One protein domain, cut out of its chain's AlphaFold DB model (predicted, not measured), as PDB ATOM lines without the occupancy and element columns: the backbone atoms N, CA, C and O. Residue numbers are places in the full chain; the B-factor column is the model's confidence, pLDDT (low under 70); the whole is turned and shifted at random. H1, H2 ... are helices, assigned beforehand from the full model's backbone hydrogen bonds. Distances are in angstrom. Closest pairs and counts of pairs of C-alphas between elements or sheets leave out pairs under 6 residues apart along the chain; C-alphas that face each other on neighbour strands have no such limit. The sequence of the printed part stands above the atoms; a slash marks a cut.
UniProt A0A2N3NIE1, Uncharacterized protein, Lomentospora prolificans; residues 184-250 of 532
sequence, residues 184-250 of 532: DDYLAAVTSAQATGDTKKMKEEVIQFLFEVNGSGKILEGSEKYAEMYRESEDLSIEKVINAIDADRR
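What this domain is: This is residues 184 to 250 of the 532 residues of an uncharacterized protein of Lomentospora prolificans (UniProt A0A2N3NIE1). The longest helix, H4, packs on H3, H3 on H2 and H2 on H1, a curved row of four helices, each running opposite to the one before. The printed part has 67 residues with four named helices, H1 to H4 in chain order, no named strand: all helix. It is compact, radius of gyration of the C-alphas 12.1 A, spanning 37 by 27 by 20 A.

How they stand to each other: H4, residues 238 to 250, and H3, residues 224 to 232, touch as a hairpin, opposite ways at a shallow tilt of 26 degrees; the closest C-alphas, of Tyr 226 and Val 241, are 6.2 A apart. H3 and H2, residues 199 to 210, form another at 19 degrees, closest C-alphas Ile 207 and Ala 227, 6.1 A. H2 and H1, residues 184 to 195, form a third at 14 degrees, closest C-alphas Ala 193 and Met 202, 5.0 A. H2 and H4 are only just apart, at 8.4 A. Every O i to N i+4 pair in H1, H2, H3 and H4 is within hydrogen-bond range.

Where its parts are: H4 measures 18.5 A, ending at C-alpha 250 (59.036, 0.028, 174.603). H1, starting at C-alpha 184 (35.366, 3.193, 195.314), and H2 measure 16.3 A each, H3 12.1 A.

The domain as a whole: The printed part has no cut. The link H2 to H3, 13 residues, is long. Residues 214 to 215 have pLDDT under 70.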
ATOM      1  N   ASP A 184      36.549   2.445 194.886       77.38
ATOM      2  CA  ASP A 184      35.366   3.193 195.314       77.38
ATOM      3  C   ASP A 184      35.720   4.531 195.963       77.38
ATOM      4  O   ASP A 184      35.039   5.521 195.677       77.38
ATOM      5  N   ASP A 185      36.788   4.570 196.768       81.19
ATOM      6  CA  ASP A 185      37.310   5.801 197.375       81.19
ATOM      7  C   ASP A 185      37.816   6.755 196.286       81.19
ATOM      8  O   ASP A 185      37.467   7.934 196.271       81.19
ATOM      9  N   TYR A 186      38.577   6.225 195.322       83.69
ATOM     10  CA  TYR A 186      39.089   6.988 194.184       83.69
ATOM     11  C   TYR A 186      37.969   7.592 193.335       83.69
ATOM     12  O   TYR A 186      37.956   8.794 193.067       83.69
ATOM     13  N   LEU A 187      36.990   6.774 192.934       82.12
ATOM     14  CA  LEU A 187      35.868   7.255 192.134       82.12
ATOM     15  C   LEU A 187      35.053   8.304 192.896       82.12
ATOM     16  O   LEU A 187      34.611   9.272 192.279       82.12
ATOM     17  N   ALA A 188      34.867   8.149 194.210       83.94
ATOM     18  CA  ALA A 188      34.189   9.145 195.035       83.94
ATOM     19  C   ALA A 188      34.964  10.475 195.077       83.94
ATOM     20  O   ALA A 188      34.365  11.527 194.850       83.94
ATOM     21  N   ALA A 189      36.282  10.428 195.288       83.44
ATOM     22  CA  ALA A 189      37.134  11.613 195.348       83.44
ATOM     23  C   ALA A 189      37.171  12.373 194.010       83.44
ATOM     24  O   ALA A 189      36.881  13.571 193.964       83.44
ATOM     25  N   VAL A 190      37.388  11.661 192.895       83.06
ATOM     26  CA  VAL A 190      37.371  12.254 191.546       83.06
ATOM     27  C   VAL A 190      35.996  12.833 191.205       83.06
ATOM     28  O   VAL A 190      35.911  13.930 190.654       83.06
ATOM     29  N   THR A 191      34.910  12.135 191.556       82.38
ATOM     30  CA  THR A 191      33.543  12.638 191.328       82.38
ATOM     31  C   THR A 191      33.284  13.909 192.139       82.38
ATOM     32  O   THR A 191      32.725  14.868 191.610       82.38
ATOM     33  N   SER A 192      33.730  13.956 193.399       84.62
ATOM     34  CA  SER A 192      33.588  15.140 194.249       84.62
ATOM     35  C   SER A 192      34.388  16.332 193.722       84.62
ATOM     36  O   SER A 192      33.874  17.446 193.747       84.62
ATOM     37  N   ALA A 193      35.616  16.119 193.244       84.44
ATOM     38  CA  ALA A 193      36.442  17.179 192.667       84.44
ATOM     39  C   ALA A 193      35.874  17.701 191.337       84.44
ATOM     40  O   ALA A 193      35.917  18.897 191.048       84.44
ATOM     41  N   GLN A 194      35.279  16.817 190.535       78.75
ATOM     42  CA  GLN A 194      34.627  17.214 189.293       78.75
ATOM     43  C   GLN A 194      33.329  17.999 189.547       78.75
ATOM     44  O   GLN A 194      33.054  18.962 188.834       78.75
ATOM     45  N   ALA A 195      32.553  17.637 190.575       81.12
ATOM     46  CA  ALA A 195      31.337  18.359 190.954       81.12
ATOM     47  C   ALA A 195      31.609  19.816 191.374       81.12
ATOM     48  O   ALA A 195      30.744  20.671 191.197       81.12
ATOM     49  N   THR A 196      32.809  20.117 191.881       84.31
ATOM     50  CA  THR A 196      33.228  21.489 192.203       84.31
ATOM     51  C   THR A 196      33.775  22.256 190.996       84.31
ATOM     52  O   THR A 196      34.104  23.431 191.135       84.31
ATOM     53  N   GLY A 197      33.895  21.620 189.823       81.31
ATOM     54  CA  GLY A 197      34.514  22.211 188.631       81.31
ATOM     55  C   GLY A 197      36.029  22.416 188.755       81.31
ATOM     56  O   GLY A 197      36.622  23.103 187.928       81.31
ATOM     57  N   ASP A 198      36.660  21.830 189.776       84.25
ATOM     58  CA  ASP A 198      38.079  22.020 190.071       84.25
ATOM     59  C   ASP A 198      38.906  20.950 189.347       84.25
ATOM     60  O   ASP A 198      39.202  19.871 189.872       84.25
ATOM     61  N   THR A 199      39.266  21.242 188.096       83.19
ATOM     62  CA  THR A 199      40.105  20.378 187.252       83.19
ATOM     63  C   THR A 199      41.482  20.131 187.855       83.19
ATOM     64  O   THR A 199      42.040  19.053 187.649       83.19
ATOM     65  N   LYS A 200      42.026  21.080 188.624       87.06
ATOM     66  CA  LYS A 200      43.325  20.923 189.285       87.06
ATOM     67  C   LYS A 200      43.229  19.907 190.417       87.06
ATOM     68  O   LYS A 200      44.035  18.982 190.468       87.06
ATOM     69  N   LYS A 201      42.205  20.019 191.263       87.50
ATOM     70  CA  LYS A 201      41.924  19.034 192.312       87.50
ATOM     71  C   LYS A 201      41.641  17.658 191.722       87.50
ATOM     72  O   LYS A 201      42.212  16.682 192.185       87.50
ATOM     73  N   MET A 202      40.839  17.575 190.658       85.62
ATOM     74  CA  MET A 202      40.566  16.307 189.974       85.62
ATOM     75  C   MET A 202      41.859  15.629 189.501       85.62
ATOM     76  O   MET A 202      42.021  14.424 189.676       85.62
ATOM     77  N   LYS A 203      42.786  16.394 188.916       87.25
ATOM     78  CA  LYS A 203      44.079  15.863 188.477       87.25
ATOM     79  C   LYS A 203      44.951  15.420 189.639       87.25
ATOM     80  O   LYS A 203      45.589  14.382 189.521       87.25
ATOM     81  N   GLU A 204      44.949  16.153 190.747       88.38
ATOM     82  CA  GLU A 204      45.714  15.756 191.927       88.38
ATOM     83  C   GLU A 204      45.184  14.446 192.532       88.38
ATOM     84  O   GLU A 204      45.983  13.577 192.853       88.38
ATOM     85  N   GLU A 205      43.864  14.223 192.561       87.00
ATOM     86  CA  GLU A 205      43.271  12.937 192.981       87.00
ATOM     87  C   GLU A 205      43.709  11.772 192.072       87.00
ATOM     88  O   GLU A 205      43.991  10.663 192.529       87.00
ATOM     89  N   VAL A 206      43.803  12.015 190.759       85.31
ATOM     90  CA  VAL A 206      44.320  11.028 189.795       85.31
ATOM     91  C   VAL A 206      45.814  10.780 190.008       85.31
ATOM     92  O   VAL A 206      46.250   9.631 189.932       85.31
ATOM     93  N   ILE A 207      46.595  11.824 190.302       87.06
ATOM     94  CA  ILE A 207      48.032  11.706 190.574       87.06
ATOM     95  C   ILE A 207      48.278  10.915 191.854       87.06
ATOM     96  O   ILE A 207      49.045   9.951 191.845       87.06
ATOM     97  N   GLN A 208      47.564  11.263 192.919       84.12
ATOM     98  CA  GLN A 208      47.610  10.566 194.194       84.12
ATOM     99  C   GLN A 208      47.243   9.084 194.049       84.12
ATOM    100  O   GLN A 208      47.798   8.225 194.729       84.12
ATOM    101  N   PHE A 209      46.325   8.756 193.141       80.81
ATOM    102  CA  PHE A 209      45.912   7.376 192.934       80.81
ATOM    103  C   PHE A 209      46.867   6.561 192.051       80.81
ATOM    104  O   PHE A 209      47.124   5.395 192.349       80.81
ATOM    105  N   LEU A 210      47.365   7.138 190.953       79.19
ATOM    106  CA  LEU A 210      48.144   6.403 189.946       79.19
ATOM    107  C   LEU A 210      49.656   6.475 190.158       79.19
ATOM    108  O   LEU A 210      50.360   5.541 189.776       79.19
ATOM    109  N   PHE A 211      50.150   7.571 190.730       83.12
ATOM    110  CA  PHE A 211      51.575   7.871 190.791       83.12
ATOM    111  C   PHE A 211      52.123   7.934 192.217       83.12
ATOM    112  O   PHE A 211      53.328   7.788 192.372       83.12
ATOM    113  N   GLU A 212      51.314   8.114 193.266       81.56
ATOM    114  CA  GLU A 212      51.843   8.138 194.637       81.56
ATOM    115  C   GLU A 212      51.997   6.758 195.281       81.56
ATOM    116  O   GLU A 212      51.168   5.855 195.162       81.56
ATOM    117  N   VAL A 213      53.047   6.631 196.091       72.06
ATOM    118  CA  VAL A 213      53.267   5.469 196.945       72.06
ATOM    119  C   VAL A 213      52.447   5.633 198.224       72.06
ATOM    120  O   VAL A 213      52.786   6.436 199.091       72.06
ATOM    121  N   ASN A 214      51.398   4.828 198.395       66.94
ATOM    122  CA  ASN A 214      50.683   4.646 199.671       66.94
ATOM    123  C   ASN A 214      50.060   5.900 200.299       66.94
ATOM    124  O   ASN A 214      49.877   5.923 201.514       66.94
ATOM    125  N   GLY A 215      49.753   6.937 199.516       65.44
ATOM    126  CA  GLY A 215      49.280   8.214 200.065       65.44
ATOM    127  C   GLY A 215      50.318   8.901 200.959       65.44
ATOM    128  O   GLY A 215      49.966   9.682 201.836       65.44
ATOM    129  N   SER A 216      51.603   8.579 200.771       71.06
ATOM    130  CA  SER A 216      52.716   9.204 201.493       71.06
ATOM    131  C   SER A 216      53.053  10.609 200.985       71.06
ATOM    132  O   SER A 216      53.981  11.226 201.509       71.06
ATOM    133  N   GLY A 217      52.370  11.091 199.937       73.12
ATOM    134  CA  GLY A 217      52.729  12.317 199.223       73.12
ATOM    135  C   GLY A 217      54.004  12.183 198.382       73.12
ATOM    136  O   GLY A 217      54.497  13.173 197.850       73.12
ATOM    137  N   LYS A 218      54.582  10.975 198.282       81.12
ATOM    138  CA  LYS A 218      55.758  10.697 197.451       81.12
ATOM    139  C   LYS A 218      55.345  10.004 196.163       81.12
ATOM    140  O   LYS A 218      54.699   8.955 196.202       81.12
ATOM    141  N   ILE A 219      55.775  10.570 195.042       84.25
ATOM    142  CA  ILE A 219      55.605   9.992 193.709       84.25
ATOM    143  C   ILE A 219      56.497   8.749 193.558       84.25
ATOM    144  O   ILE A 219      57.573   8.659 194.149       84.25
ATOM    145  N   LEU A 220      56.011   7.766 192.804       81.94
ATOM    146  CA  LEU A 220      56.698   6.532 192.464       81.94
ATOM    147  C   LEU A 220      57.945   6.852 191.635       81.94
ATOM    148  O   LEU A 220      57.861   7.551 190.624       81.94
ATOM    149  N   GLU A 221      59.078   6.294 192.052       82.19
ATOM    150  CA  GLU A 221      60.375   6.502 191.409       82.19
ATOM    151  C   GLU A 221      60.324   6.167 189.909       82.19
ATOM    152  O   GLU A 221      59.867   5.089 189.513       82.19
ATOM    153  N   GLY A 222      60.782   7.099 189.071       83.00
ATOM    154  CA  GLY A 222      60.781   6.972 187.612       83.00
ATOM    155  C   GLY A 222      59.463   7.371 186.945       83.00
ATOM    156  O   GLY A 222      59.346   7.270 185.721       83.00
ATOM    157  N   SER A 223      58.470   7.826 187.719       86.44
ATOM    158  CA  SER A 223      57.175   8.281 187.204       86.44
ATOM    159  C   SER A 223      56.936   9.793 187.317       86.44
ATOM    160  O   SER A 223      55.925  10.297 186.819       86.44
ATOM    161  N   GLU A 224      57.885  10.530 187.898       91.50
ATOM    162  CA  GLU A 224      57.798  11.963 188.198       91.50
ATOM    163  C   GLU A 224      57.476  12.788 186.950       91.50
ATOM    164  O   GLU A 224      56.543  13.590 186.961       91.50
ATOM    165  N   LYS A 225      58.166  12.496 185.839       93.25
ATOM    166  CA  LYS A 225      57.944  13.130 184.530       93.25
ATOM    167  C   LYS A 225      56.484  13.038 184.077       93.25
ATOM    168  O   LYS A 225      55.967  13.980 183.487       93.25
ATOM    169  N   TYR A 226      55.817  11.908 184.304       91.69
ATOM    170  CA  TYR A 226      54.446  11.686 183.832       91.69
ATOM    171  C   TYR A 226      53.410  12.329 184.752       91.69
ATOM    172  O   TYR A 226      52.422  12.879 184.264       91.69
ATOM    173  N   ALA A 227      53.655  12.295 186.065       89.38
ATOM    174  CA  ALA A 227      52.831  12.995 187.041       89.38
ATOM    175  C   ALA A 227      52.867  14.514 186.800       89.38
ATOM    176  O   ALA A 227      51.821  15.158 186.769       89.38
ATOM    177  N   GLU A 228      54.053  15.076 186.556       90.94
ATOM    178  CA  GLU A 228      54.239  16.494 186.235       90.94
ATOM    179  C   GLU A 228      53.605  16.857 184.885       90.94
ATOM    180  O   GLU A 228      52.800  17.783 184.815       90.94
ATOM    181  N   MET A 229      53.829  16.044 183.846       90.69
ATOM    182  CA  MET A 229      53.199  16.215 182.531       90.69
ATOM    183  C   MET A 229      51.666  16.282 182.620       90.69
ATOM    184  O   MET A 229      51.041  17.117 181.960       90.69
ATOM    185  N   TYR A 230      51.053  15.418 183.436       90.88
ATOM    186  CA  TYR A 230      49.609  15.420 183.656       90.88
ATOM    187  C   TYR A 230      49.138  16.632 184.470       90.88
ATOM    188  O   TYR A 230      48.092  17.210 184.159       90.88
ATOM    189  N   ARG A 231      49.913  17.032 185.487       90.69
ATOM    190  CA  ARG A 231      49.614  18.164 186.373       90.69
ATOM    191  C   ARG A 231      49.630  19.501 185.632       90.69
ATOM    192  O   ARG A 231      48.728  20.310 185.835       90.69
ATOM    193  N   GLU A 232      50.633  19.728 184.788       88.69
ATOM    194  CA  GLU A 232      50.876  21.018 184.126       88.69
ATOM    195  C   GLU A 232      50.011  21.242 182.884       88.69
ATOM    196  O   GLU A 232      49.651  22.373 182.562       88.69
ATOM    197  N   SER A 233      49.654  20.173 182.174       86.81
ATOM    198  CA  SER A 233      48.961  20.296 180.892       86.81
ATOM    199  C   SER A 233      47.450  20.329 181.087       86.81
ATOM    200  O   SER A 233      46.872  19.284 181.370       86.81
ATOM    201  N   GLU A 234      46.781  21.471 180.892       80.25
ATOM    202  CA  GLU A 234      45.322  21.616 181.091       80.25
ATOM    203  C   GLU A 234      44.489  20.574 180.321       80.25
ATOM    204  O   GLU A 234      43.668  19.891 180.937       80.25
ATOM    205  N   ASP A 235      44.801  20.335 179.046       82.56
ATOM    206  CA  ASP A 235      44.009  19.475 178.147       82.56
ATOM    207  C   ASP A 235      44.543  18.041 177.981       82.56
ATOM    208  O   ASP A 235      44.089  17.274 177.118       82.56
ATOM    209  N   LEU A 236      45.556  17.650 178.757       85.44
ATOM    210  CA  LEU A 236      46.137  16.321 178.624       85.44
ATOM    211  C   LEU A 236      45.280  15.284 179.354       85.44
ATOM    212  O   LEU A 236      45.089  15.354 180.567       85.44
ATOM    213  N   SER A 237      44.776  14.295 178.612       84.25
ATOM    214  CA  SER A 237      44.063  13.160 179.196       84.25
ATOM    215  C   SER A 237      45.037  12.156 179.807       84.25
ATOM    216  O   SER A 237      46.164  11.988 179.333       84.25
ATOM    217  N   ILE A 238      44.580  11.431 180.829       84.25
ATOM    218  CA  ILE A 238      45.387  10.386 181.466       84.25
ATOM    219  C   ILE A 238      45.749   9.262 180.478       84.25
ATOM    220  O   ILE A 238      46.820   8.676 180.564       84.25
ATOM    221  N   GLU A 239      44.915   9.029 179.462       82.38
ATOM    222  CA  GLU A 239      45.179   8.087 178.364       82.38
ATOM    223  C   GLU A 239      46.455   8.447 177.599       82.38
ATOM    224  O   GLU A 239      47.270   7.577 177.298       82.38
ATOM    225  N   LYS A 240      46.655   9.739 177.299       84.94
ATOM    226  CA  LYS A 240      47.864  10.215 176.613       84.94
ATOM    227  C   LYS A 240      49.104  10.002 177.477       84.94
ATOM    228  O   LYS A 240      50.143   9.622 176.945       84.94
ATOM    229  N   VAL A 241      48.979  10.191 178.789       86.81
ATOM    230  CA  VAL A 241      50.062   9.954 179.752       86.81
ATOM    231  C   VAL A 241      50.411   8.467 179.819       86.81
ATOM    232  O   VAL A 241      51.578   8.113 179.703       86.81
ATOM    233  N   ILE A 242      49.415   7.579 179.912       82.88
ATOM    234  CA  ILE A 242      49.635   6.124 179.914       82.88
ATOM    235  C   ILE A 242      50.283   5.658 178.602       82.88
ATOM    236  O   ILE A 242      51.214   4.854 178.624       82.88
ATOM    237  N   ASN A 243      49.844   6.191 177.459       81.88
ATOM    238  CA  ASN A 243      50.466   5.892 176.169       81.88
ATOM    239  C   ASN A 243      51.927   6.372 176.108       81.88
ATOM    240  O   ASN A 243      52.762   5.687 175.523       81.88
ATOM    241  N   ALA A 244      52.255   7.511 176.730       85.31
ATOM    242  CA  ALA A 244      53.632   7.991 176.833       85.31
ATOM    243  C   ALA A 244      54.500   7.072 177.712       85.31
ATOM    244  O   ALA A 244      55.622   6.754 177.324       85.31
ATOM    245  N   ILE A 245      53.965   6.584 178.841       84.31
ATOM    246  CA  ILE A 245      54.645   5.607 179.711       84.31
ATOM    247  C   ILE A 245      54.989   4.336 178.928       84.31
ATOM    248  O   ILE A 245      56.111   3.834 179.010       84.31
ATOM    249  N   ASP A 246      54.041   3.806 178.151       76.56
ATOM    250  CA  ASP A 246      54.295   2.596 177.370       76.56
ATOM    251  C   ASP A 246      55.273   2.831 176.214       76.56
ATOM    252  O   ASP A 246      56.128   1.981 175.967       76.56
ATOM    253  N   ALA A 247      55.197   3.979 175.535       81.25
ATOM    254  CA  ALA A 247      56.145   4.333 174.482       81.25
ATOM    255  C   ALA A 247      57.586   4.377 175.018       81.25
ATOM    256  O   ALA A 247      58.477   3.761 174.425       81.25
ATOM    257  N   ASP A 248      57.803   5.015 176.171       83.69
ATOM    258  CA  ASP A 248      59.112   5.079 176.830       83.69
ATOM    259  C   ASP A 248      59.563   3.677 177.301       83.69
ATOM    260  O   ASP A 248      60.719   3.296 177.102       83.69
ATOM    261  N   ARG A 249      58.649   2.843 177.829       77.62
ATOM    262  CA  ARG A 249      58.938   1.440 178.189       77.62
ATOM    263  C   ARG A 249      59.380   0.617 176.978       77.62
ATOM    264  O   ARG A 249      60.371  -0.110 177.056       77.62
ATOM    265  N   ARG A 250      58.673   0.723 175.849       72.19
ATOM    266  CA  ARG A 250      59.036   0.028 174.603       72.19
ATOM    267  C   ARG A 250      60.364   0.519 174.052       72.19
ATOM    268  O   ARG A 250      61.136  -0.301 173.573       72.19
TER     269      ARG A 250